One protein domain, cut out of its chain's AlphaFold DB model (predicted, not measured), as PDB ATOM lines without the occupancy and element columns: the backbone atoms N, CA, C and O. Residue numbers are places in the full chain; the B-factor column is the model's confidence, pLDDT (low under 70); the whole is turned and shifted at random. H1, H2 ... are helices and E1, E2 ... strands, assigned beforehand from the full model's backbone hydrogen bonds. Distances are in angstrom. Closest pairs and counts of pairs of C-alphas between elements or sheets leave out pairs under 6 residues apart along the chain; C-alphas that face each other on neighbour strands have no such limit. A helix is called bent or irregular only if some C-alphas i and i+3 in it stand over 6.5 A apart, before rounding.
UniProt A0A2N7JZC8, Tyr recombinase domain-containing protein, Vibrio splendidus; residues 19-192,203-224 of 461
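This is residues 19 to 192 and 203 to 224 of the 461 residues of the protein "Tyr recombinase domain-containing protein" of Vibrio splendidus (UniProt A0A2N7JZC8). Five helices make the core: H1 and H2 form a helical hairpin that crosses H4, while H3 and H5 run side by side with H4. The strand pair E1 and E4 packs on the H1 and H2 hairpin, the hairpins E2-E3 and E5-E6 reach out toward opposite ends, and the pair E7 and E8 is near residues 161 to 169 of H4. The printed part has 196 residues, with five named helices and eight named strands in the order E1 E2 E3 E4 H1 H2 H3 E5 E6 H4 E7 E8 H5; its class is mixed, helices and strands, and its four two-stranded sheets are antiparallel. The whole is loose, with a radius of gyration of the C-alphas of 20.8 A, and elongated, spanning 79 by 41 by 34 A.

E1, residues 19 to 25, begins at C-alpha 19 (-25.480, 10.791, -3.331), and E4, residues 53 to 60, is 20.9 A long. E2 is residues 30 to 34 and E3 residues 41 to 45. H1, residues 68 to 79, is 16.4 A long, and H2, residues 84 to 103, is 28.6 A. H3 is residues 119 to 129, E5 133 to 136 and E6 142 to 145. H4, residues 150 to 169, starts at C-alpha 150 (-6.023, 23.476, 1.578) and is 28.8 A long. E7 is residues 184 to 188 and E8 210 to 214. H5, residues 216 to 223, ends at C-alpha 223 (-3.826, 26.416, -2.488); it is irregular, but only just, with C-alphas 219 and 222 7.0 A apart.

E1 and E4 are antiparallel, with N 22 and O 56 2.9 A apart, within hydrogen-bond range. The closest C-alphas of E4 and H1, Ile 58 and Asn 71, are 5.9 A apart; those of E4 and H2, Pro 57 and Asp 88, 6.9 A. H2 touches H1 with its residues 87 to 94 alone, at a shallow tilt of 14 degrees, opposite ways; the closest C-alphas are Ala 70 and Leu 94, 7.1 A. H4 is the hub, touching four helices. It touches H2 about perpendicular, at 86 degrees, with residues 156 to 160 alone, C-alphas 93 and 156 closest at 4.9 A. H3 and H4 touch at a shallow tilt of 4 degrees, opposite ways, C-alphas 127 and 153 closest at 6.1 A. H5 touches H4 at 28 degrees, shallow, opposite ways, C-alphas 150 and 223 closest at 5.5 A. In the antiparallel pair E7 and E8, N 185 and O 213 are 2.8 A apart. The same distance separates N 31 and O 44 in the hairpin E2 and E3, and N 133 and O 145 in the hairpin E5 and E6. Every O i to N i+4 pair is within hydrogen-bond range in H1, H2, H3 and H4; in H5, 2 of 4 are.

The C-alphas farthest apart, Glu 36 and Asn 139, are 80.3 A apart. Residues 193 to 202 are not printed, and C-alphas 192 and 203 are 15.6 A apart across the cut. The links H2 to H3 and H4 to E7 are long. Mean pLDDT of the printed part is 75.3; 60 residues are under 70, among them 134 to 146, 185 to 192 and 203 to 224.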
ATOM      1  N   TYR A  19     -25.944  12.109  -2.909       88.12
ATOM      2  CA  TYR A  19     -25.480  10.791  -3.331       88.12
ATOM      3  C   TYR A  19     -26.083   9.701  -2.456       88.12
ATOM      4  O   TYR A  19     -26.439   9.943  -1.302       88.12
ATOM      5  N   VAL A  20     -26.214   8.510  -3.032       84.81
ATOM      6  CA  VAL A  20     -26.813   7.342  -2.386       84.81
ATOM      7  C   VAL A  20     -25.921   6.140  -2.620       84.81
ATOM      8  O   VAL A  20     -25.458   5.914  -3.737       84.81
ATOM      9  N   ASP A  21     -25.709   5.355  -1.573       84.25
ATOM     10  CA  ASP A  21     -24.991   4.095  -1.675       84.25
ATOM     11  C   ASP A  21     -25.925   3.004  -2.193       84.25
ATOM     12  O   ASP A  21     -26.961   2.703  -1.596       84.25
ATOM     13  N   ILE A  22     -25.550   2.394  -3.313       82.69
ATOM     14  CA  ILE A  22     -26.252   1.249  -3.888       82.69
ATOM     15  C   ILE A  22     -25.346   0.023  -3.891       82.69
ATOM     16  O   ILE A  22     -24.147   0.110  -4.147       82.69
ATOM     17  N   THR A  23     -25.919  -1.147  -3.641       78.62
ATOM     18  CA  THR A  23     -25.187  -2.411  -3.741       78.62
ATOM     19  C   THR A  23     -25.322  -2.950  -5.158       78.62
ATOM     20  O   THR A  23     -26.422  -3.276  -5.602       78.62
ATOM     21  N   VAL A  24     -24.206  -3.039  -5.881       75.62
ATOM     22  CA  VAL A  24     -24.163  -3.486  -7.281       75.62
ATOM     23  C   VAL A  24     -23.135  -4.590  -7.475       75.62
ATOM     24  O   VAL A  24     -22.146  -4.684  -6.750       75.62
ATOM     25  N   GLU A  25     -23.336  -5.439  -8.480       72.06
ATOM     26  CA  GLU A  25     -22.298  -6.384  -8.881       72.06
ATOM     27  C   GLU A  25     -21.090  -5.621  -9.454       72.06
ATOM     28  O   GLU A  25     -21.240  -4.715 -10.270       72.06
ATOM     29  N   ARG A  26     -19.869  -5.997  -9.058       67.69
ATOM     30  CA  ARG A  26     -18.629  -5.301  -9.446       67.69
ATOM     31  C   ARG A  26     -18.353  -5.310 -10.953       67.69
ATOM     32  O   ARG A  26     -17.748  -4.379 -11.480       67.69
ATOM     33  N   LYS A  27     -18.725  -6.384 -11.653       71.94
ATOM     34  CA  LYS A  27     -18.479  -6.558 -13.096       71.94
ATOM     35  C   LYS A  27     -19.704  -7.180 -13.772       71.94
ATOM     36  O   LYS A  27     -19.603  -8.331 -14.197       71.94
ATOM     37  N   PRO A  28     -20.829  -6.456 -13.868       71.75
ATOM     38  CA  PRO A  28     -22.045  -7.007 -14.446       71.75
ATOM     39  C   PRO A  28     -21.804  -7.322 -15.926       71.75
ATOM     40  O   PRO A  28     -21.187  -6.528 -16.642       71.75
ATOM     41  N   GLN A  29     -22.264  -8.486 -16.379       70.94
ATOM     42  CA  GLN A  29     -22.275  -8.858 -17.793       70.94
ATOM     43  C   GLN A  29     -23.699  -8.777 -18.316       70.94
ATOM     44  O   GLN A  29     -24.625  -9.240 -17.660       70.94
ATOM     45  N   ILE A  30     -23.855  -8.178 -19.490       77.50
ATOM     46  CA  ILE A  30     -25.138  -8.113 -20.179       77.50
ATOM     47  C   ILE A  30     -25.170  -9.266 -21.178       77.50
ATOM     48  O   ILE A  30     -24.210  -9.468 -21.924       77.50
ATOM     49  N   GLU A  31     -26.259 -10.017 -21.175       80.44
ATOM     50  CA  GLU A  31     -26.629 -10.950 -22.227       80.44
ATOM     51  C   GLU A  31     -27.826 -10.394 -22.992       80.44
ATOM     52  O   GLU A  31     -28.703  -9.744 -22.430       80.44
ATOM     53  N   PHE A  32     -27.835 -10.594 -24.300       77.94
ATOM     54  CA  PHE A  32     -28.913 -10.137 -25.158       77.94
ATOM     55  C   PHE A  32     -29.804 -11.338 -25.449       77.94
ATOM     56  O   PHE A  32     -29.411 -12.226 -26.204       77.94
ATOM     57  N   VAL A  33     -30.968 -11.382 -24.806       74.81
ATOM     58  CA  VAL A  33     -31.944 -12.459 -24.993       74.81
ATOM     59  C   VAL A  33     -32.955 -12.002 -26.037       74.81
ATOM     60  O   VAL A  33     -33.467 -10.880 -25.981       74.81
ATOM     61  N   VAL A  34     -33.211 -12.857 -27.024       74.31
ATOM     62  CA  VAL A  34     -34.241 -12.621 -28.036       74.31
ATOM     63  C   VAL A  34     -35.578 -13.015 -27.422       74.31
ATOM     64  O   VAL A  34     -35.784 -14.179 -27.094       74.31
ATOM     65  N   ASN A  35     -36.481 -12.051 -27.241       66.06
ATOM     66  CA  ASN A  35     -37.838 -12.359 -26.799       66.06
ATOM     67  C   ASN A  35     -38.600 -13.036 -27.948       66.06
ATOM     68  O   ASN A  35     -38.718 -12.458 -29.032       66.06
ATOM     69  N   GLU A  36     -39.138 -14.233 -27.700       62.34
ATOM     70  CA  GLU A  36     -39.785 -15.089 -28.713       62.34
ATOM     71  C   GLU A  36     -41.006 -14.435 -29.392       62.34
ATOM     72  O   GLU A  36     -41.346 -14.786 -30.515       62.34
ATOM     73  N   GLN A  37     -41.600 -13.401 -28.786       57.25
ATOM     74  CA  GLN A  37     -42.509 -12.448 -29.436       57.25
ATOM     75  C   GLN A  37     -42.255 -11.077 -28.788       57.25
ATOM     76  O   GLN A  37     -42.498 -10.955 -27.587       57.25
ATOM     77  N   PRO A  38     -41.663 -10.066 -29.464       55.47
ATOM     78  CA  PRO A  38     -41.825  -9.632 -30.856       55.47
ATOM     79  C   PRO A  38     -40.488  -9.593 -31.639       55.47
ATOM     80  O   PRO A  38     -40.237  -8.662 -32.402       55.47
ATOM     81  N   GLY A  39     -39.570 -10.538 -31.388       62.22
ATOM     82  CA  GLY A  39     -38.218 -10.521 -31.973       62.22
ATOM     83  C   GLY A  39     -37.325  -9.386 -31.450       62.22
ATOM     84  O   GLY A  39     -36.231  -9.154 -31.961       62.22
ATOM     85  N   ALA A  40     -37.783  -8.661 -30.425       66.94
ATOM     86  CA  ALA A  40     -37.030  -7.586 -29.803       66.94
ATOM     87  C   ALA A  40     -35.903  -8.165 -28.939       66.94
ATOM     88  O   ALA A  40     -36.136  -8.967 -28.032       66.94
ATOM     89  N   ILE A  41     -34.678  -7.725 -29.221       74.00
ATOM     90  CA  ILE A  41     -33.490  -8.052 -28.438       74.00
ATOM     91  C   ILE A  41     -33.536  -7.222 -27.151       74.00
ATOM     92  O   ILE A  41     -33.431  -5.994 -27.199       74.00
ATOM     93  N   ALA A  42     -33.691  -7.880 -26.004       73.56
ATOM     94  CA  ALA A  42     -33.688  -7.218 -24.705       73.56
ATOM     95  C   ALA A  42     -32.370  -7.505 -23.961       73.56
ATOM     96  O   ALA A  42     -31.980  -8.669 -23.833       73.56
ATOM     97  N   PRO A  43     -31.667  -6.475 -23.450       73.62
ATOM     98  CA  PRO A  43     -30.520  -6.685 -22.579       73.62
ATOM     99  C   PRO A  43     -30.989  -7.209 -21.215       73.62
ATOM    100  O   PRO A  43     -31.796  -6.570 -20.539       73.62
ATOM    101  N   GLN A  44     -30.450  -8.346 -20.792       75.38
ATOM    102  CA  GLN A  44     -30.621  -8.928 -19.464       75.38
ATOM    103  C   GLN A  44     -29.260  -9.064 -18.770       75.38
ATOM    104  O   GLN A  44     -28.214  -9.088 -19.416       75.38
ATOM    105  N   LEU A  45     -29.244  -9.087 -17.437       71.06
ATOM    106  CA  LEU A  45     -28.015  -9.323 -16.675       71.06
ATOM    107  C   LEU A  45     -27.735 -10.823 -16.622       71.06
ATOM    108  O   LEU A  45     -28.553 -11.584 -16.115       71.06
ATOM    109  N   LYS A  46     -26.551 -11.228 -17.086       73.88
ATOM    110  CA  LYS A  46     -26.118 -12.622 -17.070       73.88
ATOM    111  C   LYS A  46     -25.931 -13.104 -15.634       73.88
ATOM    112  O   LYS A  46     -25.043 -12.625 -14.926       73.88
ATOM    113  N   GLY A  47     -26.719 -14.098 -15.230       65.88
ATOM    114  CA  GLY A  47     -26.595 -14.743 -13.923       65.88
ATOM    115  C   GLY A  47     -25.242 -15.443 -13.771       65.88
ATOM    116  O   GLY A  47     -24.929 -16.395 -14.489       65.88
ATOM    117  N   ARG A  48     -24.408 -14.980 -12.836       67.62
ATOM    118  CA  ARG A  48     -23.124 -15.618 -12.513       67.62
ATOM    119  C   ARG A  48     -23.251 -16.524 -11.300       67.62
ATOM    120  O   ARG A  48     -24.000 -16.230 -10.380       67.62
ATOM    121  N   ARG A  49     -22.448 -17.594 -11.279       59.94
ATOM    122  CA  ARG A  49     -22.415 -18.550 -10.159       59.94
ATOM    123  C   ARG A  49     -21.943 -17.909  -8.845       59.94
ATOM    124  O   ARG A  49     -22.503 -18.245  -7.818       59.94
ATOM    125  N   ASN A  50     -20.998 -16.958  -8.891       65.06
ATOM    126  CA  ASN A  50     -20.469 -16.234  -7.720       65.06
ATOM    127  C   ASN A  50     -20.300 -14.722  -8.014       65.06
ATOM    128  O   ASN A  50     -19.192 -14.284  -8.343       65.06
ATOM    129  N   PRO A  51     -21.366 -13.907  -7.957       67.00
ATOM    130  CA  PRO A  51     -21.259 -12.463  -8.151       67.00
ATOM    131  C   PRO A  51     -20.624 -11.792  -6.923       67.00
ATOM    132  O   PRO A  51     -21.102 -11.922  -5.800       67.00
ATOM    133  N   THR A  52     -19.546 -11.032  -7.126       67.25
ATOM    134  CA  THR A  52     -19.022 -10.117  -6.095       67.25
ATOM    135  C   THR A  52     -19.819  -8.821  -6.094       67.25
ATOM    136  O   THR A  52     -19.766  -8.068  -7.073       67.25
ATOM    137  N   PHE A  53     -20.497  -8.544  -4.985       71.94
ATOM    138  CA  PHE A  53     -21.194  -7.286  -4.746       71.94
ATOM    139  C   PHE A  53     -20.265  -6.248  -4.121       71.94
ATOM    140  O   PHE A  53     -19.417  -6.569  -3.288       71.94
ATOM    141  N   ILE A  54     -20.432  -4.999  -4.538       71.94
ATOM    142  CA  ILE A  54     -19.772  -3.831  -3.965       71.94
ATOM    143  C   ILE A  54     -20.827  -2.779  -3.637       71.94
ATOM    144  O   ILE A  54     -21.767  -2.571  -4.402       71.94
ATOM    145  N   THR A  55     -20.657  -2.101  -2.508       77.75
ATOM    146  CA  THR A  55     -21.361  -0.844  -2.241       77.75
ATOM    147  C   THR A  55     -20.736   0.241  -3.115       77.75
ATOM    148  O   THR A  55     -19.510   0.315  -3.237       77.75
ATOM    149  N   PHE A  56     -21.564   1.032  -3.786       82.38
ATOM    150  CA  PHE A  56     -21.148   2.005  -4.783       82.38
ATOM    151  C   PHE A  56     -21.970   3.294  -4.639       82.38
ATOM    152  O   PHE A  56     -23.193   3.233  -4.782       82.38
ATOM    153  N   PRO A  57     -21.332   4.451  -4.393       88.38
ATOM    154  CA  PRO A  57     -22.043   5.718  -4.301       88.38
ATOM    155  C   PRO A  57     -22.423   6.242  -5.692       88.38
ATOM    156  O   PRO A  57     -21.568   6.368  -6.573       88.38
ATOM    157  N   ILE A  58     -23.698   6.595  -5.877       88.88
ATOM    158  CA  ILE A  58     -24.228   7.251  -7.081       88.88
ATOM    159  C   ILE A  58     -24.669   8.682  -6.790       88.88
ATOM    160  O   ILE A  58     -25.299   8.936  -5.770       88.88
ATOM    161  N   LEU A  59     -24.380   9.610  -7.704       91.31
ATOM    162  CA  LEU A  59     -24.833  10.998  -7.646       91.31
ATOM    163  C   LEU A  59     -26.222  11.143  -8.284       91.31
ATOM    164  O   LEU A  59     -26.452  10.690  -9.413       91.31
ATOM    165  N   ILE A  60     -27.115  11.823  -7.575       89.62
ATOM    166  CA  ILE A  60     -28.508  12.060  -7.947       89.62
ATOM    167  C   ILE A  60     -28.758  13.571  -8.008       89.62
ATOM    168  O   ILE A  60     -28.264  14.336  -7.176       89.62
ATOM    169  N   ASP A  61     -29.493  13.997  -9.031       87.56
ATOM    170  CA  ASP A  61     -29.910  15.378  -9.234       87.56
ATOM    171  C   ASP A  61     -31.091  15.769  -8.311       87.56
ATOM    172  O   ASP A  61     -31.748  14.903  -7.724       87.56
ATOM    173  N   PRO A  62     -31.423  17.069  -8.211       84.06
ATOM    174  CA  PRO A  62     -32.597  17.553  -7.476       84.06
ATOM    175  C   PRO A  62     -33.948  16.937  -7.872       84.06
ATOM    176  O   PRO A  62     -34.923  17.080  -7.143       84.06
ATOM    177  N   ASN A  63     -34.040  16.312  -9.048       81.44
ATOM    178  CA  ASN A  63     -35.269  15.736  -9.587       81.44
ATOM    179  C   ASN A  63     -35.365  14.215  -9.354       81.44
ATOM    180  O   ASN A  63     -36.330  13.587  -9.815       81.44
ATOM    181  N   GLY A  64     -34.382  13.613  -8.672       78.81
ATOM    182  CA  GLY A  64     -34.292  12.169  -8.442       78.81
ATOM    183  C   GLY A  64     -33.768  11.369  -9.646       78.81
ATOM    184  O   GLY A  64     -34.014  10.161  -9.745       78.81
ATOM    185  N   LEU A  65     -33.102  12.029 -10.594       83.12
ATOM    186  CA  LEU A  65     -32.469  11.455 -11.779       83.12
ATOM    187  C   LEU A  65     -30.967  11.260 -11.559       83.12
ATOM    188  O   LEU A  65     -30.307  12.003 -10.839       83.12
ATOM    189  N   ASN A  66     -30.403  10.259 -12.229       84.75
ATOM    190  CA  ASN A  66     -28.967  10.022 -12.185       84.75
ATOM    191  C   ASN A  66     -28.212  11.110 -12.940       84.75
ATOM    192  O   ASN A  66     -28.489  11.360 -14.113       84.75
ATOM    193  N   VAL A  67     -27.162  11.634 -12.315       89.31
ATOM    194  CA  VAL A  67     -26.165  12.442 -13.016       89.31
ATOM    195  C   VAL A  67     -25.281  11.500 -13.832       89.31
ATOM    196  O   VAL A  67     -24.374  10.856 -13.301       89.31
ATOM    197  N   PHE A  68     -25.615  11.324 -15.108       87.62
ATOM    198  CA  PHE A  68     -25.071  10.256 -15.946       87.62
ATOM    199  C   PHE A  68     -23.548  10.343 -16.097       87.62
ATOM    200  O   PHE A  68     -22.849   9.349 -15.908       87.62
ATOM    201  N   GLU A  69     -23.034  11.538 -16.363       89.31
ATOM    202  CA  GLU A  69     -21.621  11.808 -16.612       89.31
ATOM    203  C   GLU A  69     -20.773  11.523 -15.363       89.31
ATOM    204  O   GLU A  69     -19.782  10.788 -15.426       89.31
ATOM    205  N   ALA A  70     -21.219  12.007 -14.200       90.25
ATOM    206  CA  ALA A  70     -20.559  11.765 -12.919       90.25
ATOM    207  C   ALA A  70     -20.585  10.277 -12.535       90.25
ATOM    208  O   ALA A  70     -19.575   9.721 -12.104       90.25
ATOM    209  N   ASN A  71     -21.721   9.602 -12.729       90.88
ATOM    210  CA  ASN A  71     -21.872   8.188 -12.388       90.88
ATOM    211  C   ASN A  71     -21.066   7.264 -13.313       90.88
ATOM    212  O   ASN A  71     -20.549   6.240 -12.860       90.88
ATOM    213  N   LEU A  72     -20.906   7.627 -14.590       88.50
ATOM    214  CA  LEU A  72     -19.998   6.936 -15.507       88.50
ATOM    215  C   LEU A  72     -18.546   7.037 -15.042       88.50
ATOM    216  O   LEU A  72     -17.846   6.022 -14.988       88.50
ATOM    217  N   PHE A  73     -18.112   8.234 -14.642       89.56
ATOM    218  CA  PHE A  73     -16.774   8.429 -14.098       89.56
ATOM    219  C   PHE A  73     -16.557   7.598 -12.832       89.56
ATOM    220  O   PHE A  73     -15.586   6.843 -12.747       89.56
ATOM    221  N   MET A  74     -17.499   7.638 -11.890       88.94
ATOM    222  CA  MET A  74     -17.441   6.824 -10.675       88.94
ATOM    223  C   MET A  74     -17.363   5.325 -10.990       88.94
ATOM    224  O   MET A  74     -16.587   4.596 -10.368       88.94
ATOM    225  N   ARG A  75     -18.092   4.856 -12.008       84.69
ATOM    226  CA  ARG A  75     -18.026   3.460 -12.461       84.69
ATOM    227  C   ARG A  75     -16.651   3.108 -13.028       84.69
ATOM    228  O   ARG A  75     -16.147   2.025 -12.728       84.69
ATOM    229  N   SER A  76     -16.031   4.001 -13.800       84.44
ATOM    230  CA  SER A  76     -14.665   3.804 -14.315       84.44
ATOM    231  C   SER A  76     -13.649   3.640 -13.172       84.44
ATOM    232  O   SER A  76     -12.804   2.742 -13.201       84.44
ATOM    233  N   LEU A  77     -13.808   4.418 -12.095       83.94
ATOM    234  CA  LEU A  77     -12.994   4.318 -10.885       83.94
ATOM    235  C   LEU A  77     -13.239   3.004 -10.126       83.94
ATOM    236  O   LEU A  77     -12.295   2.362  -9.672       83.94
ATOM    237  N   ALA A  78     -14.486   2.546 -10.012       80.38
ATOM    238  CA  ALA A  78     -14.777   1.259  -9.374       80.38
ATOM    239  C   ALA A  78     -14.188   0.069 -10.161       80.38
ATOM    240  O   ALA A  78     -13.702  -0.904  -9.574       80.38
ATOM    241  N   GLN A  79     -14.178   0.151 -11.495       76.44
ATOM    242  CA  GLN A  79     -13.594  -0.877 -12.360       76.44
ATOM    243  C   GLN A  79     -12.070  -0.967 -12.241       76.44
ATOM    244  O   GLN A  79     -11.537  -2.078 -12.309       76.44
ATOM    245  N   SER A  80     -11.379   0.153 -12.000       73.62
ATOM    246  CA  SER A  80      -9.924   0.169 -11.783       73.62
ATOM    247  C   SER A  80      -9.495  -0.460 -10.449       73.62
ATOM    248  O   SER A  80      -8.311  -0.710 -10.235       73.62
ATOM    249  N   GLY A  81     -10.453  -0.799  -9.576       68.81
ATOM    250  CA  GLY A  81     -10.209  -1.505  -8.319       68.81
ATOM    251  C   GLY A  81      -9.967  -0.599  -7.116       68.81
ATOM    252  O   GLY A  81      -9.425  -1.064  -6.115       68.81
ATOM    253  N   LEU A  82     -10.377   0.669  -7.193       69.81
ATOM    254  CA  LEU A  82     -10.347   1.589  -6.057       69.81
ATOM    255  C   LEU A  82     -11.212   1.085  -4.890       69.81
ATOM    256  O   LEU A  82     -12.272   0.487  -5.078       69.81
ATOM    257  N   THR A  83     -10.746   1.344  -3.666       68.00
ATOM    258  CA  THR A  83     -11.483   1.005  -2.437       68.00
ATOM    259  C   THR A  83     -12.695   1.919  -2.244       68.00
ATOM    260  O   THR A  83     -12.680   3.066  -2.694       68.00
ATOM    261  N   HIS A  84     -13.709   1.458  -1.502       70.44
ATOM    262  CA  HIS A  84     -14.905   2.253  -1.182       70.44
ATOM    263  C   HIS A  84     -14.571   3.626  -0.584       70.44
ATOM    264  O   HIS A  84     -15.133   4.636  -0.985       70.44
ATOM    265  N   HIS A  85     -13.599   3.686   0.332       69.06
ATOM    266  CA  HIS A  85     -13.179   4.946   0.950       69.06
ATOM    267  C   HIS A  85     -12.613   5.940  -0.073       69.06
ATOM    268  O   HIS A  85     -12.855   7.140   0.014       69.06
ATOM    269  N   SER A  86     -11.889   5.441  -1.077       78.44
ATOM    270  CA  SER A  86     -11.426   6.278  -2.179       78.44
ATOM    271  C   SER A  86     -12.596   6.760  -3.038       78.44
ATOM    272  O   SER A  86     -12.594   7.922  -3.423       78.44
ATOM    273  N   LEU A  87     -13.598   5.917  -3.310       84.25
ATOM    274  CA  LEU A  87     -14.796   6.315  -4.062       84.25
ATOM    275  C   LEU A  87     -15.607   7.388  -3.317       84.25
ATOM    276  O   LEU A  87     -15.980   8.385  -3.930       84.25
ATOM    277  N   ASP A  88     -15.786   7.255  -2.000       84.75
ATOM    278  CA  ASP A  88     -16.480   8.253  -1.172       84.75
ATOM    279  C   ASP A  88     -15.790   9.635  -1.228       84.75
ATOM    280  O   ASP A  88     -16.436  10.676  -1.333       84.75
ATOM    281  N   ALA A  89     -14.456   9.674  -1.269       86.25
ATOM    282  CA  ALA A  89     -13.736  10.934  -1.450       86.25
ATOM    283  C   ALA A  89     -13.989  11.576  -2.832       86.25
ATOM    284  O   ALA A  89     -14.089  12.800  -2.934       86.25
ATOM    285  N   HIS A  90     -14.109  10.772  -3.899       89.56
ATOM    286  CA  HIS A  90     -14.368  11.289  -5.247       89.56
ATOM    287  C   HIS A  90     -15.822  11.756  -5.404       89.56
ATOM    288  O   HIS A  90     -16.046  12.832  -5.959       89.56
ATOM    289  N   ILE A  91     -16.804  11.012  -4.871       91.38
ATOM    290  CA  ILE A  91     -18.219  11.405  -4.959       91.38
ATOM    291  C   ILE A  91     -18.495  12.692  -4.182       91.38
ATOM    292  O   ILE A  91     -19.238  13.534  -4.670       91.38
ATOM    293  N   ARG A  92     -17.854  12.907  -3.024       91.00
ATOM    294  CA  ARG A  92     -17.986  14.162  -2.261       91.00
ATOM    295  C   ARG A  92     -17.457  15.367  -3.032       91.00
ATOM    296  O   ARG A  92     -18.094  16.418  -3.025       91.00
ATOM    297  N   ALA A  93     -16.327  15.209  -3.723       92.38
ATOM    298  CA  ALA A  93     -15.781  16.259  -4.580       92.38
ATOM    299  C   ALA A  93     -16.737  16.590  -5.739       92.38
ATOM    300  O   ALA A  93     -17.007  17.761  -5.997       92.38
ATOM    301  N   LEU A  94     -17.294  15.564  -6.395       93.31
ATOM    302  CA  LEU A  94     -18.282  15.735  -7.466       93.31
ATOM    303  C   LEU A  94     -19.575  16.365  -6.944       93.31
ATOM    304  O   LEU A  94     -20.089  17.288  -7.563       93.31
ATOM    305  N   LEU A  95     -20.080  15.919  -5.793       93.06
ATOM    306  CA  LEU A  95     -21.267  16.483  -5.159       93.06
ATOM    307  C   LEU A  95     -21.099  17.988  -4.938       93.06
ATOM    308  O   LEU A  95     -21.976  18.762  -5.319       93.06
ATOM    309  N   LEU A  96     -19.972  18.403  -4.352       91.75
ATOM    310  CA  LEU A  96     -19.693  19.817  -4.125       91.75
ATOM    311  C   LEU A  96     -19.619  20.589  -5.445       91.75
ATOM    312  O   LEU A  96     -20.209  21.660  -5.552       91.75
ATOM    313  N   PHE A  97     -18.951  20.031  -6.454       93.06
ATOM    314  CA  PHE A  97     -18.839  20.652  -7.771       93.06
ATOM    315  C   PHE A  97     -20.205  20.847  -8.443       93.06
ATOM    316  O   PHE A  97     -20.493  21.931  -8.938       93.06
ATOM    317  N   TYR A  98     -21.088  19.844  -8.406       92.75
ATOM    318  CA  TYR A  98     -22.438  19.946  -8.973       92.75
ATOM    319  C   TYR A  98     -23.351  20.900  -8.194       92.75
ATOM    320  O   TYR A  98     -24.144  21.619  -8.804       92.75
ATOM    321  N   ARG A  99     -23.226  20.956  -6.864       91.06
ATOM    322  CA  ARG A  99     -23.937  21.951  -6.046       91.06
ATOM    323  C   ARG A  99     -23.470  23.368  -6.361       91.06
ATOM    324  O   ARG A  99     -24.306  24.233  -6.589       91.06
ATOM    325  N   TRP A 100     -22.160  23.578  -6.448       92.50
ATOM    326  CA  TRP A 100     -21.579  24.859  -6.838       92.50
ATOM    327  C   TRP A 100     -22.022  25.279  -8.248       92.50
ATOM    328  O   TRP A 100     -22.528  26.382  -8.423       92.50
ATOM    329  N   MET A 101     -21.955  24.378  -9.235       92.25
ATOM    330  CA  MET A 101     -22.422  24.660 -10.598       92.25
ATOM    331  C   MET A 101     -23.896  25.080 -10.630       92.25
ATOM    332  O   MET A 101     -24.252  25.988 -11.374       92.25
ATOM    333  N   LYS A 102     -24.753  24.460  -9.806       88.94
ATOM    334  CA  LYS A 102     -26.169  24.845  -9.692       88.94
ATOM    335  C   LYS A 102     -26.337  26.268  -9.157       88.94
ATOM    336  O   LYS A 102     -27.182  26.989  -9.675       88.94
ATOM    337  N   LEU A 103     -25.563  26.646  -8.140       88.00
ATOM    338  CA  LEU A 103     -25.611  27.984  -7.541       88.00
ATOM    339  C   LEU A 103     -25.160  29.061  -8.535       88.00
ATOM    340  O   LEU A 103     -25.827  30.078  -8.670       88.00
ATOM    341  N   GLU A 104     -24.094  28.791  -9.286       87.31
ATOM    342  CA  GLU A 104     -23.541  29.709 -10.292       87.31
ATOM    343  C   GLU A 104     -24.280  29.676 -11.644       87.31
ATOM    344  O   GLU A 104     -23.900  30.375 -12.583       87.31
ATOM    345  N   GLY A 105     -25.297  28.818 -11.800       86.50
ATOM    346  CA  GLY A 105     -26.004  28.627 -13.073       86.50
ATOM    347  C   GLY A 105     -25.124  28.057 -14.198       86.50
ATOM    348  O   GLY A 105     -25.386  28.293 -15.377       86.50
ATOM    349  N   LYS A 106     -24.065  27.319 -13.852       86.94
ATOM    350  CA  LYS A 106     -23.098  26.728 -14.788       86.94
ATOM    351  C   LYS A 106     -23.378  25.250 -15.035       86.94
ATOM    352  O   LYS A 106     -24.100  24.578 -14.302       86.94
ATOM    353  N   THR A 107     -22.766  24.722 -16.089       88.19
ATOM    354  CA  THR A 107     -22.790  23.292 -16.413       88.19
ATOM    355  C   THR A 107     -21.377  22.795 -16.680       88.19
ATOM    356  O   THR A 107     -20.450  23.587 -16.851       88.19
ATOM    357  N   ILE A 108     -21.219  21.475 -16.798       85.44
ATOM    358  CA  ILE A 108     -19.942  20.857 -17.185       85.44
ATOM    359  C   ILE A 108     -19.431  21.341 -18.556       85.44
ATOM    360  O   ILE A 108     -18.239  21.226 -18.836       85.44
ATOM    361  N   TYR A 109     -20.314  21.911 -19.383       85.75
ATOM    362  CA  TYR A 109     -20.010  22.487 -20.694       85.75
ATOM    363  C   TYR A 109     -19.640  23.978 -20.635       85.75
ATOM    364  O   TYR A 109     -19.356  24.573 -21.669       85.75
ATOM    365  N   GLY A 110     -19.631  24.597 -19.453       77.88
ATOM    366  CA  GLY A 110     -19.267  26.002 -19.256       77.88
ATOM    367  C   GLY A 110     -17.757  26.259 -19.302       77.88
ATOM    368  O   GLY A 110     -17.232  26.900 -18.395       77.88
ATOM    369  N   CYS A 111     -17.047  25.723 -20.298       78.00
ATOM    370  CA  CYS A 111     -15.631  26.022 -20.535       78.00
ATOM    371  C   CYS A 111     -15.477  26.806 -21.839       78.00
ATOM    372  O   CYS A 111     -16.051  26.436 -22.861       78.00
ATOM    373  N   THR A 112     -14.686  27.869 -21.778       76.75
ATOM    374  CA  THR A 112     -14.404  28.797 -22.877       76.75
ATOM    375  C   THR A 112     -12.975  28.615 -23.399       76.75
ATOM    376  O   THR A 112     -12.240  27.723 -22.962       76.75
ATOM    377  N   ASP A 113     -12.602  29.428 -24.383       72.62
ATOM    378  CA  ASP A 113     -11.224  29.642 -24.829       72.62
ATOM    379  C   ASP A 113     -10.386  30.341 -23.748       72.62
ATOM    380  O   ASP A 113      -9.242  29.953 -23.500       72.62
ATOM    381  N   GLU A 114     -10.982  31.304 -23.042       74.56
ATOM    382  CA  GLU A 114     -10.415  31.882 -21.825       74.56
ATOM    383  C   GLU A 114     -10.551  30.902 -20.655       74.56
ATOM    384  O   GLU A 114     -11.649  30.625 -20.166       74.56
ATOM    385  N   GLN A 115      -9.420  30.362 -20.202       73.56
ATOM    386  CA  GLN A 115      -9.376  29.297 -19.193       73.56
ATOM    387  C   GLN A 115      -9.876  29.764 -17.821       73.56
ATOM    388  O   GLN A 115     -10.522  28.996 -17.111       73.56
ATOM    389  N   GLU A 116      -9.610  31.022 -17.460       75.19
ATOM    390  CA  GLU A 116      -9.973  31.605 -16.159       75.19
ATOM    391  C   GLU A 116     -11.491  31.709 -15.966       75.19
ATOM    392  O   GLU A 116     -11.989  31.537 -14.855       75.19
ATOM    393  N   LEU A 117     -12.239  31.888 -17.058       78.31
ATOM    394  CA  LEU A 117     -13.704  31.897 -17.057       78.31
ATOM    395  C   LEU A 117     -14.311  30.486 -17.103       78.31
ATOM    396  O   LEU A 117     -15.529  30.316 -16.971       78.31
ATOM    397  N   GLY A 118     -13.476  29.463 -17.281       82.38
ATOM    398  CA  GLY A 118     -13.902  28.077 -17.334       82.38
ATOM    399  C   GLY A 118     -14.414  27.570 -15.986       82.38
ATOM    400  O   GLY A 118     -13.891  27.903 -14.922       82.38
ATOM    401  N   ALA A 119     -15.405  26.674 -16.030       85.94
ATOM    402  CA  ALA A 119     -16.015  26.082 -14.836       85.94
ATOM    403  C   ALA A 119     -15.003  25.483 -13.832       85.94
ATOM    404  O   ALA A 119     -15.238  25.521 -12.629       85.94
ATOM    405  N   VAL A 120     -13.867  24.952 -14.298       86.25
ATOM    406  CA  VAL A 120     -12.835  24.363 -13.426       86.25
ATOM    407  C   VAL A 120     -12.042  25.435 -12.664       86.25
ATOM    408  O   VAL A 120     -11.771  25.253 -11.478       86.25
ATOM    409  N   TYR A 121     -11.691  26.550 -13.314       85.62
ATOM    410  CA  TYR A 121     -10.964  27.660 -12.685       85.62
ATOM    411  C   TYR A 121     -11.859  28.427 -11.717       85.62
ATOM    412  O   TYR A 121     -11.467  28.650 -10.577       85.62
ATOM    413  N   LEU A 122     -13.102  28.702 -12.108       86.88
ATOM    414  CA  LEU A 122     -14.065  29.352 -11.219       86.88
ATOM    415  C   LEU A 122     -14.378  28.492  -9.985       86.88
ATOM    416  O   LEU A 122     -14.489  29.009  -8.876       86.88
ATOM    417  N   PHE A 123     -14.445  27.165 -10.138       89.25
ATOM    418  CA  PHE A 123     -14.591  26.271  -8.987       89.25
ATOM    419  C   PHE A 123     -13.356  26.273  -8.082       89.25
ATOM    420  O   PHE A 123     -13.479  26.216  -6.857       89.25
ATOM    421  N   ARG A 124     -12.154  26.337  -8.666       87.44
ATOM    422  CA  ARG A 124     -10.913  26.506  -7.902       87.44
ATOM    423  C   ARG A 124     -10.966  27.801  -7.092       87.44
ATOM    424  O   ARG A 124     -10.643  27.755  -5.910       87.44
ATOM    425  N   ASP A 125     -11.387  28.905  -7.695       86.69
ATOM    426  CA  ASP A 125     -11.432  30.213  -7.035       86.69
ATOM    427  C   ASP A 125     -12.457  30.224  -5.896       86.69
ATOM    428  O   ASP A 125     -12.111  30.583  -4.769       86.69
ATOM    429  N   PHE A 126     -13.638  29.635  -6.115       88.75
ATOM    430  CA  PHE A 126     -14.614  29.362  -5.056       88.75
ATOM    431  C   PHE A 126     -14.008  28.572  -3.880       88.75
ATOM    432  O   PHE A 126     -14.258  28.875  -2.710       88.75
ATOM    433  N   LEU A 127     -13.189  27.552  -4.156       87.06
ATOM    434  CA  LEU A 127     -12.525  26.786  -3.100       87.06
ATOM    435  C   LEU A 127     -11.452  27.603  -2.369       87.06
ATOM    436  O   LEU A 127     -11.294  27.416  -1.164       87.06
ATOM    437  N   VAL A 128     -10.722  28.480  -3.068       84.06
ATOM    438  CA  VAL A 128      -9.687  29.363  -2.494       84.06
ATOM    439  C   VAL A 128     -10.301  30.416  -1.564       84.06
ATOM    440  O   VAL A 128      -9.733  30.712  -0.505       84.06
ATOM    441  N   GLU A 129     -11.466  30.948  -1.928       84.38
ATOM    442  CA  GLU A 129     -12.240  31.889  -1.112       84.38
ATOM    443  C   GLU A 129     -12.766  31.242   0.176       84.38
ATOM    444  O   GLU A 129     -12.768  31.872   1.232       84.38
ATOM    445  N   ASN A 130     -13.132  29.957   0.120       83.50
ATOM    446  CA  ASN A 130     -13.711  29.210   1.243       83.50
ATOM    447  C   ASN A 130     -12.689  28.388   2.058       83.50
ATOM    448  O   ASN A 130     -13.067  27.465   2.796       83.50
ATOM    449  N   LEU A 131     -11.395  28.696   1.936       82.88
ATOM    450  CA  LEU A 131     -10.348  28.066   2.745       82.88
ATOM    451  C   LEU A 131     -10.432  28.499   4.209       82.88
ATOM    452  O   LEU A 131     -10.693  29.661   4.505       82.88
ATOM    453  N   LYS A 132     -10.123  27.568   5.117       78.81
ATOM    454  CA  LYS A 132      -9.953  27.864   6.541       78.81
ATOM    455  C   LYS A 132      -8.826  28.879   6.757       78.81
ATOM    456  O   LYS A 132      -7.680  28.623   6.372       78.81
ATOM    457  N   ARG A 133      -9.154  30.011   7.378       70.69
ATOM    458  CA  ARG A 133      -8.232  31.069   7.798       70.69
ATOM    459  C   ARG A 133      -8.533  31.441   9.249       70.69
ATOM    460  O   ARG A 133      -9.698  31.565   9.626       70.69
ATOM    461  N   ASP A 134      -7.475  31.625  10.031       60.91
ATOM    462  CA  ASP A 134      -7.560  32.189  11.376       60.91
ATOM    463  C   ASP A 134      -7.701  33.716  11.197       60.91
ATOM    464  O   ASP A 134      -6.724  34.388  10.862       60.91
ATOM    465  N   GLU A 135      -8.913  34.267  11.326       59.22
ATOM    466  CA  GLU A 135      -9.115  35.723  11.392       59.22
ATOM    467  C   GLU A 135      -9.086  36.153  12.864       59.22
ATOM    468  O   GLU A 135      -9.699  35.520  13.721       59.22
ATOM    469  N   ILE A 136      -8.358  37.225  13.177       53.12
ATOM    470  CA  ILE A 136      -8.369  37.818  14.517       53.12
ATOM    471  C   ILE A 136      -9.546  38.792  14.567       53.12
ATOM    472  O   ILE A 136      -9.590  39.755  13.801       53.12
ATOM    473  N   ASP A 137     -10.506  38.532  15.450       53.38
ATOM    474  CA  ASP A 137     -11.631  39.430  15.700       53.38
ATOM    475  C   ASP A 137     -11.150  40.741  16.352       53.38
ATOM    476  O   ASP A 137     -10.066  40.808  16.936       53.38
ATOM    477  N   LYS A 138     -11.979  41.792  16.323       56.25
ATOM    478  CA  LYS A 138     -11.693  43.116  16.919       56.25
ATOM    479  C   LYS A 138     -11.348  43.055  18.416       56.25
ATOM    480  O   LYS A 138     -10.754  43.992  18.939       56.25
ATOM    481  N   ASN A 139     -11.676  41.942  19.075       54.00
ATOM    482  CA  ASN A 139     -11.413  41.674  20.488       54.00
ATOM    483  C   ASN A 139     -10.158  40.808  20.734       54.00
ATOM    484  O   ASN A 139      -9.940  40.369  21.859       54.00
ATOM    485  N   GLY A 140      -9.343  40.528  19.709       51.25
ATOM    486  CA  GLY A 140      -8.101  39.750  19.838       51.25
ATOM    487  C   GLY A 140      -8.283  38.224  19.854       51.25
ATOM    488  O   GLY A 140      -7.304  37.498  20.008       51.25
ATOM    489  N   ASN A 141      -9.505  37.722  19.660       48.59
ATOM    490  CA  ASN A 141      -9.793  36.288  19.608       48.59
ATOM    491  C   ASN A 141      -9.637  35.752  18.180       48.59
ATOM    492  O   ASN A 141     -10.130  36.355  17.232       48.59
ATOM    493  N   SER A 142      -8.979  34.602  18.024       52.97
ATOM    494  CA  SER A 142      -8.893  33.912  16.731       52.97
ATOM    495  C   SER A 142     -10.219  33.209  16.434       52.97
ATOM    496  O   SER A 142     -10.598  32.280  17.145       52.97
ATOM    497  N   VAL A 143     -10.925  33.645  15.396       55.12
ATOM    498  CA  VAL A 143     -12.133  32.995  14.881       55.12
ATOM    499  C   VAL A 143     -11.758  32.265  13.591       55.12
ATOM    500  O   VAL A 143     -11.279  32.873  12.634       55.12
ATOM    501  N   GLU A 144     -11.959  30.945  13.558       59.06
ATOM    502  CA  GLU A 144     -11.782  30.160  12.332       59.06
ATOM    503  C   GLU A 144     -12.902  30.500  11.340       59.06
ATOM    504  O   GLU A 144     -14.075  30.207  11.583       59.06
ATOM    505  N   LYS A 145     -12.541  31.081  10.196       61.16
ATOM    506  CA  LYS A 145     -13.463  31.347   9.090       61.16
ATOM    507  C   LYS A 145     -13.109  30.465   7.901       61.16
ATOM    508  O   LYS A 145     -11.940  30.311   7.564       61.16
ATOM    509  N   GLY A 146     -14.119  29.894   7.250       64.50
ATOM    510  CA  GLY A 146     -13.953  29.007   6.096       64.50
ATOM    511  C   GLY A 146     -14.197  27.533   6.418       64.50
ATOM    512  O   GLY A 146     -14.215  27.106   7.572       64.50
ATOM    513  N   VAL A 147     -14.427  26.743   5.370       73.25
ATOM    514  CA  VAL A 147     -14.926  25.361   5.495       73.25
ATOM    515  C   VAL A 147     -13.845  24.344   5.137       73.25
ATOM    516  O   VAL A 147     -13.755  23.281   5.755       73.25
ATOM    517  N   TYR A 148     -12.984  24.662   4.167       79.19
ATOM    518  CA  TYR A 148     -12.100  23.675   3.552       79.19
ATOM    519  C   TYR A 148     -10.642  23.823   3.986       79.19
ATOM    520  O   TYR A 148     -10.071  24.912   3.989       79.19
ATOM    521  N   GLN A 149     -10.000  22.696   4.293       78.81
ATOM    522  CA  GLN A 149      -8.543  22.646   4.410       78.81
ATOM    523  C   GLN A 149      -7.894  22.727   3.014       78.81
ATOM    524  O   GLN A 149      -8.434  22.142   2.067       78.81
ATOM    525  N   PRO A 150      -6.707  23.353   2.870       78.56
ATOM    526  CA  PRO A 150      -6.023  23.476   1.578       78.56
ATOM    527  C   PRO A 150      -5.756  22.132   0.886       78.56
ATOM    528  O   PRO A 150      -5.906  22.003  -0.327       78.56
ATOM    529  N   SER A 151      -5.407  21.099   1.659       74.38
ATOM    530  CA  SER A 151      -5.176  19.738   1.158       74.38
ATOM    531  C   SER A 151      -6.446  19.106   0.578       74.38
ATOM    532  O   SER A 151      -6.395  18.503  -0.499       74.38
ATOM    533  N   THR A 152      -7.580  19.274   1.260       82.50
ATOM    534  CA  THR A 152      -8.896  18.791   0.827       82.50
ATOM    535  C   THR A 152      -9.349  19.513  -0.437       82.50
ATOM    536  O   THR A 152      -9.706  18.852  -1.411       82.50
ATOM    537  N   ALA A 153      -9.241  20.844  -0.477       85.56
ATOM    538  CA  ALA A 153      -9.573  21.646  -1.655       85.56
ATOM    539  C   ALA A 153      -8.722  21.253  -2.878       85.56
ATOM    540  O   ALA A 153      -9.256  20.965  -3.949       85.56
ATOM    541  N   ALA A 154      -7.404  21.105  -2.702       84.81
ATOM    542  CA  ALA A 154      -6.516  20.631  -3.761       84.81
ATOM    543  C   ALA A 154      -6.827  19.187  -4.197       84.81
ATOM    544  O   ALA A 154      -6.621  18.815  -5.355       84.81
ATOM    545  N   SER A 155      -7.299  18.332  -3.284       85.81
ATOM    546  CA  SER A 155      -7.776  16.991  -3.638       85.81
ATOM    547  C   SER A 155      -9.049  17.051  -4.478       85.81
ATOM    548  O   SER A 155      -9.163  16.299  -5.443       85.81
ATOM    549  N   TYR A 156      -9.982  17.947  -4.153       90.06
ATOM    550  CA  TYR A 156     -11.219  18.122  -4.914       90.06
ATOM    551  C   TYR A 156     -10.937  18.607  -6.333       90.06
ATOM    552  O   TYR A 156     -11.401  17.975  -7.278       90.06
ATOM    553  N   VAL A 157     -10.090  19.629  -6.505       88.69
ATOM    554  CA  VAL A 157      -9.683  20.097  -7.843       88.69
ATOM    555  C   VAL A 157      -9.028  18.975  -8.651       88.69
ATOM    556  O   VAL A 157      -9.369  18.778  -9.813       88.69
ATOM    557  N   ARG A 158      -8.158  18.161  -8.036       87.88
ATOM    558  CA  ARG A 158      -7.559  16.993  -8.709       87.88
ATOM    559  C   ARG A 158      -8.591  15.950  -9.136       87.88
ATOM    560  O   ARG A 158      -8.450  15.374 -10.213       87.88
ATOM    561  N   THR A 159      -9.625  15.713  -8.330       89.69
ATOM    562  CA  THR A 159     -10.745  14.847  -8.723       89.69
ATOM    563  C   THR A 159     -11.494  15.418  -9.925       89.69
ATOM    564  O   THR A 159     -11.799  14.665 -10.845       89.69
ATOM    565  N   ILE A 160     -11.748  16.732  -9.956       91.19
ATOM    566  CA  ILE A 160     -12.431  17.383 -11.083       91.19
ATOM    567  C   ILE A 160     -11.575  17.356 -12.355       91.19
ATOM    568  O   ILE A 160     -12.101  17.073 -13.426       91.19
ATOM    569  N   ILE A 161     -10.256  17.535 -12.256       87.62
ATOM    570  CA  ILE A 161      -9.347  17.370 -13.403       87.62
ATOM    571  C   ILE A 161      -9.473  15.955 -13.982       87.62
ATOM    572  O   ILE A 161      -9.759  15.804 -15.168       87.62
ATOM    573  N   ARG A 162      -9.367  14.920 -13.135       86.75
ATOM    574  CA  ARG A 162      -9.543  13.516 -13.555       86.75
ATOM    575  C   ARG A 162     -10.920  13.241 -14.148       86.75
ATOM    576  O   ARG A 162     -11.049  12.426 -15.057       86.75
ATOM    577  N   TYR A 163     -11.947  13.905 -13.626       91.25
ATOM    578  CA  TYR A 163     -13.296  13.811 -14.157       91.25
ATOM    579  C   TYR A 163     -13.362  14.348 -15.592       91.25
ATOM    580  O   TYR A 163     -13.820  13.641 -16.485       91.25
ATOM    581  N   TYR A 164     -12.827  15.540 -15.853       88.44
ATOM    582  CA  TYR A 164     -12.781  16.115 -17.201       88.44
ATOM    583  C   TYR A 164     -11.862  15.339 -18.160       88.44
ATOM    584  O   TYR A 164     -12.211  15.183 -19.330       88.44
ATOM    585  N   GLU A 165     -10.732  14.800 -17.686       84.88
ATOM    586  CA  GLU A 165      -9.899  13.859 -18.456       84.88
ATOM    587  C   GLU A 165     -10.712  12.632 -18.891       84.88
ATOM    588  O   GLU A 165     -10.673  12.235 -20.055       84.88
ATOM    589  N   PHE A 166     -11.493  12.052 -17.975       87.19
ATOM    590  CA  PHE A 166     -12.374  10.928 -18.280       87.19
ATOM    591  C   PHE A 166     -13.446  11.304 -19.311       87.19
ATOM    592  O   PHE A 166     -13.619  10.587 -20.298       87.19
ATOM    593  N   LEU A 167     -14.117  12.450 -19.144       87.94
ATOM    594  CA  LEU A 167     -15.112  12.930 -20.111       87.94
ATOM    595  C   LEU A 167     -14.507  13.138 -21.505       87.94
ATOM    596  O   LEU A 167     -15.197  12.920 -22.505       87.94
ATOM    597  N   HIS A 168     -13.228  13.520 -21.571       84.50
ATOM    598  CA  HIS A 168     -12.485  13.614 -22.821       84.50
ATOM    599  C   HIS A 168     -12.258  12.257 -23.485       84.50
ATOM    600  O   HIS A 168     -12.550  12.086 -24.671       84.50
ATOM    601  N   VAL A 169     -11.744  11.290 -22.723       81.00
ATOM    602  CA  VAL A 169     -11.437   9.941 -23.217       81.00
ATOM    603  C   VAL A 169     -12.699   9.235 -23.718       81.00
ATOM    604  O   VAL A 169     -12.688   8.671 -24.813       81.00
ATOM    605  N   GLU A 170     -13.805   9.350 -22.981       80.00
ATOM    606  CA  GLU A 170     -15.111   8.793 -23.363       80.00
ATOM    607  C   GLU A 170     -15.824   9.599 -24.465       80.00
ATOM    608  O   GLU A 170     -16.917   9.241 -24.903       80.00
ATOM    609  N   ARG A 171     -15.209  10.689 -24.951       80.25
ATOM    610  CA  ARG A 171     -15.735  11.589 -25.992       80.25
ATOM    611  C   ARG A 171     -17.087  12.228 -25.657       80.25
ATOM    612  O   ARG A 171     -17.775  12.674 -26.576       80.25
ATOM    613  N   ILE A 172     -17.437  12.309 -24.373       83.31
ATOM    614  CA  ILE A 172     -18.602  13.063 -23.879       83.31
ATOM    615  C   ILE A 172     -18.334  14.558 -24.061       83.31
ATOM    616  O   ILE A 172     -19.176  15.303 -24.552       83.31
ATOM    617  N   ILE A 173     -17.115  14.975 -23.725       83.31
ATOM    618  CA  ILE A 173     -16.603  16.325 -23.936       83.31
ATOM    619  C   ILE A 173     -15.357  16.219 -24.812       83.31
ATOM    620  O   ILE A 173     -14.586  15.279 -24.684       83.31
ATOM    621  N   ARG A 174     -15.123  17.162 -25.725       79.56
ATOM    622  CA  ARG A 174     -13.892  17.188 -26.530       79.56
ATOM    623  C   ARG A 174     -13.128  18.458 -26.234       79.56
ATOM    624  O   ARG A 174     -13.673  19.548 -26.347       79.56
ATOM    625  N   PHE A 175     -11.858  18.299 -25.883       82.00
ATOM    626  CA  PHE A 175     -10.981  19.438 -25.687       82.00
ATOM    627  C   PHE A 175     -10.628  19.980 -27.065       82.00
ATOM    628  O   PHE A 175     -10.240  19.232 -27.967       82.00
ATOM    629  N   SER A 176     -10.838  21.274 -27.233       76.75
ATOM    630  CA  SER A 176     -10.645  22.011 -28.475       76.75
ATOM    631  C   SER A 176      -9.983  23.338 -28.133       76.75
ATOM    632  O   SER A 176      -9.928  23.715 -26.970       76.75
ATOM    633  N   LYS A 177      -9.526  24.091 -29.133       73.69
ATOM    634  CA  LYS A 177      -9.033  25.461 -28.910       73.69
ATOM    635  C   LYS A 177     -10.099  26.373 -28.290       73.69
ATOM    636  O   LYS A 177      -9.760  27.282 -27.556       73.69
ATOM    637  N   THR A 178     -11.371  26.095 -28.570       73.00
ATOM    638  CA  THR A 178     -12.535  26.831 -28.052       73.00
ATOM    639  C   THR A 178     -13.087  26.261 -26.745       73.00
ATOM    640  O   THR A 178     -14.019  26.819 -26.183       73.00
ATOM    641  N   PHE A 179     -12.578  25.109 -26.301       79.00
ATOM    642  CA  PHE A 179     -13.059  24.407 -25.116       79.00
ATOM    643  C   PHE A 179     -11.849  23.836 -24.378       79.00
ATOM    644  O   PHE A 179     -11.414  22.707 -24.647       79.00
ATOM    645  N   VAL A 180     -11.283  24.642 -23.478       77.94
ATOM    646  CA  VAL A 180     -10.087  24.294 -22.704       77.94
ATOM    647  C   VAL A 180     -10.421  24.370 -21.211       77.94
ATOM    648  O   VAL A 180     -10.394  25.451 -20.631       77.94
ATOM    649  N   PRO A 181     -10.737  23.236 -20.556       76.88
ATOM    650  CA  PRO A 181     -11.036  23.236 -19.121       76.88
ATOM    651  C   PRO A 181      -9.826  23.568 -18.242       76.88
ATOM    652  O   PRO A 181      -9.992  24.074 -17.135       76.88
ATOM    653  N   PHE A 182      -8.620  23.236 -18.708       80.44
ATOM    654  CA  PHE A 182      -7.353  23.477 -18.019       80.44
ATOM    655  C   PHE A 182      -6.165  23.426 -18.978       80.44
ATOM    656  O   PHE A 182      -6.295  22.933 -20.096       80.44
ATOM    657  N   GLU A 183      -5.000  23.893 -18.532       75.94
ATOM    658  CA  GLU A 183      -3.743  23.755 -19.269       75.94
ATOM    659  C   GLU A 183      -3.330  22.278 -19.391       75.94
ATOM    660  O   GLU A 183      -3.186  21.557 -18.398       75.94
ATOM    661  N   TYR A 184      -3.167  21.801 -20.626       71.19
ATOM    662  CA  TYR A 184      -2.758  20.428 -20.904       71.19
ATOM    663  C   TYR A 184      -1.809  20.336 -22.094       71.19
ATOM    664  O   TYR A 184      -1.904  21.091 -23.064       71.19
ATOM    665  N   ARG A 185      -0.949  19.318 -22.064       64.56
ATOM    666  CA  ARG A 185      -0.103  18.917 -23.180       64.56
ATOM    667  C   ARG A 185      -0.559  17.564 -23.712       64.56
ATOM    668  O   ARG A 185      -0.719  16.595 -22.979       64.56
ATOM    669  N   LEU A 186      -0.765  17.462 -25.024       63.22
ATOM    670  CA  LEU A 186      -1.052  16.170 -25.652       63.22
ATOM    671  C   LEU A 186       0.251  15.418 -25.892       63.22
ATOM    672  O   LEU A 186       1.072  15.835 -26.713       63.22
ATOM    673  N   VAL A 187       0.409  14.271 -25.238       57.38
ATOM    674  CA  VAL A 187       1.537  13.372 -25.484       57.38
ATOM    675  C   VAL A 187       1.073  12.215 -26.361       57.38
ATOM    676  O   VAL A 187       0.091  11.526 -26.079       57.38
ATOM    677  N   LYS A 188       1.792  11.988 -27.464       54.72
ATOM    678  CA  LYS A 188       1.597  10.798 -28.298       54.72
ATOM    679  C   LYS A 188       2.286   9.616 -27.625       54.72
ATOM    680  O   LYS A 188       3.514   9.552 -27.600       54.72
ATOM    681  N   VAL A 189       1.515   8.648 -27.138       51.28
ATOM    682  CA  VAL A 189       2.084   7.398 -26.621       51.28
ATOM    683  C   VAL A 189       2.434   6.505 -27.805       51.28
ATOM    684  O   VAL A 189       1.552   5.980 -28.487       51.28
ATOM    685  N   LYS A 190       3.731   6.284 -28.044       47.12
ATOM    686  CA  LYS A 190       4.179   5.168 -28.886       47.12
ATOM    687  C   LYS A 190       3.911   3.877 -28.113       47.12
ATOM    688  O   LYS A 190       4.658   3.540 -27.197       47.12
ATOM    689  N   ARG A 191       2.851   3.138 -28.458       48.59
ATOM    690  CA  ARG A 191       2.714   1.752 -27.984       48.59
ATOM    691  C   ARG A 191       3.930   0.976 -28.497       48.59
ATOM    692  O   ARG A 191       4.128   0.906 -29.708       48.59
ATOM    693  N   LYS A 192       4.755   0.415 -27.603       43.12
ATOM    694  CA  LYS A 192       5.766  -0.575 -28.003       43.12
ATOM    695  C   LYS A 192       5.007  -1.728 -28.650       43.12
ATOM    696  O   LYS A 192       4.203  -2.375 -27.982       43.12
ATOM    697  N   HIS A 203      -4.539   2.585 -38.164       51.66
ATOM    698  CA  HIS A 203      -4.639   3.961 -38.669       51.66
ATOM    699  C   HIS A 203      -5.762   4.763 -37.991       51.66
ATOM    700  O   HIS A 203      -5.575   5.941 -37.690       51.66
ATOM    701  N   ILE A 204      -6.880   4.112 -37.651       51.53
ATOM    702  CA  ILE A 204      -8.015   4.722 -36.935       51.53
ATOM    703  C   ILE A 204      -7.670   4.913 -35.449       51.53
ATOM    704  O   ILE A 204      -7.969   5.953 -34.862       51.53
ATOM    705  N   LYS A 205      -6.941   3.956 -34.860       45.06
ATOM    706  CA  LYS A 205      -6.496   4.008 -33.455       45.06
ATOM    707  C   LYS A 205      -5.297   4.936 -33.208       45.06
ATOM    708  O   LYS A 205      -4.947   5.190 -32.059       45.06
ATOM    709  N   SER A 206      -4.677   5.487 -34.254       45.47
ATOM    710  CA  SER A 206      -3.553   6.434 -34.134       45.47
ATOM    711  C   SER A 206      -3.944   7.768 -33.472       45.47
ATOM    712  O   SER A 206      -3.109   8.429 -32.850       45.47
ATOM    713  N   ASN A 207      -5.228   8.144 -33.549       46.59
ATOM    714  CA  ASN A 207      -5.800   9.265 -32.799       46.59
ATOM    715  C   ASN A 207      -6.272   8.875 -31.387       46.59
ATOM    716  O   ASN A 207      -6.466   9.762 -30.564       46.59
ATOM    717  N   GLU A 208      -6.425   7.580 -31.089       47.69
ATOM    718  CA  GLU A 208      -6.821   7.060 -29.766       47.69
ATOM    719  C   GLU A 208      -5.635   6.919 -28.801       47.69
ATOM    720  O   GLU A 208      -5.827   6.786 -27.597       47.69
ATOM    721  N   SER A 209      -4.393   6.965 -29.297       48.31
ATOM    722  CA  SER A 209      -3.174   6.855 -28.482       48.31
ATOM    723  C   SER A 209      -2.587   8.212 -28.067       48.31
ATOM    724  O   SER A 209      -1.371   8.344 -27.898       48.31
ATOM    725  N   ARG A 210      -3.429   9.244 -27.957       51.56
ATOM    726  CA  ARG A 210      -3.051  10.544 -27.389       51.56
ATOM    727  C   ARG A 210      -3.528  10.565 -25.946       51.56
ATOM    728  O   ARG A 210      -4.724  10.659 -25.699       51.56
ATOM    729  N   THR A 211      -2.602  10.440 -25.007       53.38
ATOM    730  CA  THR A 211      -2.908  10.685 -23.599       53.38
ATOM    731  C   THR A 211      -2.734  12.168 -23.331       53.38
ATOM    732  O   THR A 211      -1.763  12.782 -23.782       53.38
ATOM    733  N   ILE A 212      -3.689  12.744 -22.612       55.66
ATOM    734  CA  ILE A 212      -3.553  14.090 -22.078       55.66
ATOM    735  C   ILE A 212      -2.566  13.996 -20.913       55.66
ATOM    736  O   ILE A 212      -2.799  13.249 -19.967       55.66
ATOM    737  N   GLU A 213      -1.452  14.712 -21.000       53.91
ATOM    738  CA  GLU A 213      -0.596  14.993 -19.854       53.91
ATOM    739  C   GLU A 213      -0.991  16.378 -19.341       53.91
ATOM    740  O   GLU A 213      -0.816  17.388 -20.022       53.91
ATOM    741  N   VAL A 214      -1.630  16.421 -18.175       56.97
ATOM    742  CA  VAL A 214      -2.118  17.672 -17.590       56.97
ATOM    743  C   VAL A 214      -1.025  18.307 -16.750       56.97
ATOM    744  O   VAL A 214      -0.483  17.671 -15.839       56.97
ATOM    745  N   GLU A 215      -0.754  19.589 -16.983       56.28
ATOM    746  CA  GLU A 215       0.131  20.380 -16.130       56.28
ATOM    747  C   GLU A 215      -0.634  20.805 -14.866       56.28
ATOM    748  O   GLU A 215      -1.071  21.936 -14.675       56.28
ATOM    749  N   THR A 216      -0.833  19.843 -13.960       54.62
ATOM    750  CA  THR A 216      -1.593  20.031 -12.705       54.62
ATOM    751  C   THR A 216      -1.001  21.090 -11.762       54.62
ATOM    752  O   THR A 216      -1.644  21.495 -10.785       54.62
ATOM    753  N   THR A 217       0.213  21.566 -12.047       53.81
ATOM    754  CA  THR A 217       0.955  22.542 -11.252       53.81
ATOM    755  C   THR A 217       0.320  23.927 -11.266       53.81
ATOM    756  O   THR A 217       0.380  24.593 -10.240       53.81
ATOM    757  N   GLY A 218      -0.335  24.355 -12.350       60.38
ATOM    758  CA  GLY A 218      -0.972  25.679 -12.421       60.38
ATOM    759  C   GLY A 218      -2.219  25.794 -11.534       60.38
ATOM    760  O   GLY A 218      -2.329  26.700 -10.710       60.38
ATOM    761  N   LEU A 219      -3.131  24.821 -11.633       68.31
ATOM    762  CA  LEU A 219      -4.416  24.826 -10.918       68.31
ATOM    763  C   LEU A 219      -4.315  24.561  -9.418       68.31
ATOM    764  O   LEU A 219      -5.180  24.999  -8.663       68.31
ATOM    765  N   THR A 220      -3.292  23.832  -8.974       66.12
ATOM    766  CA  THR A 220      -3.143  23.488  -7.554       66.12
ATOM    767  C   THR A 220      -2.241  24.456  -6.784       66.12
ATOM    768  O   THR A 220      -2.261  24.454  -5.554       66.12
ATOM    769  N   ARG A 221      -1.501  25.331  -7.482       69.25
ATOM    770  CA  ARG A 221      -0.601  26.337  -6.895       69.25
ATOM    771  C   ARG A 221      -1.285  27.360  -5.974       69.25
ATOM    772  O   ARG A 221      -0.674  27.666  -4.950       69.25
ATOM    773  N   PRO A 222      -2.507  27.867  -6.254       68.44
ATOM    774  CA  PRO A 222      -3.169  28.856  -5.393       68.44
ATOM    775  C   PRO A 222      -3.516  28.344  -3.991       68.44
ATOM    776  O   PRO A 222      -3.592  29.127  -3.052       68.44
ATOM    777  N   PHE A 223      -3.647  27.026  -3.812       66.75
ATOM    778  CA  PHE A 223      -3.826  26.416  -2.488       66.75
ATOM    779  C   PHE A 223      -2.527  26.394  -1.655       66.75
ATOM    780  O   PHE A 223      -2.526  25.920  -0.519       66.75
ATOM    781  N   GLY A 224      -1.424  26.902  -2.220       59.97
ATOM    782  CA  GLY A 224      -0.080  26.847  -1.664       59.97
ATOM    783  C   GLY A 224       0.524  25.441  -1.727       59.97
ATOM    784  O   GLY A 224      -0.157  24.436  -1.946       59.97
TER     785      GLY A 224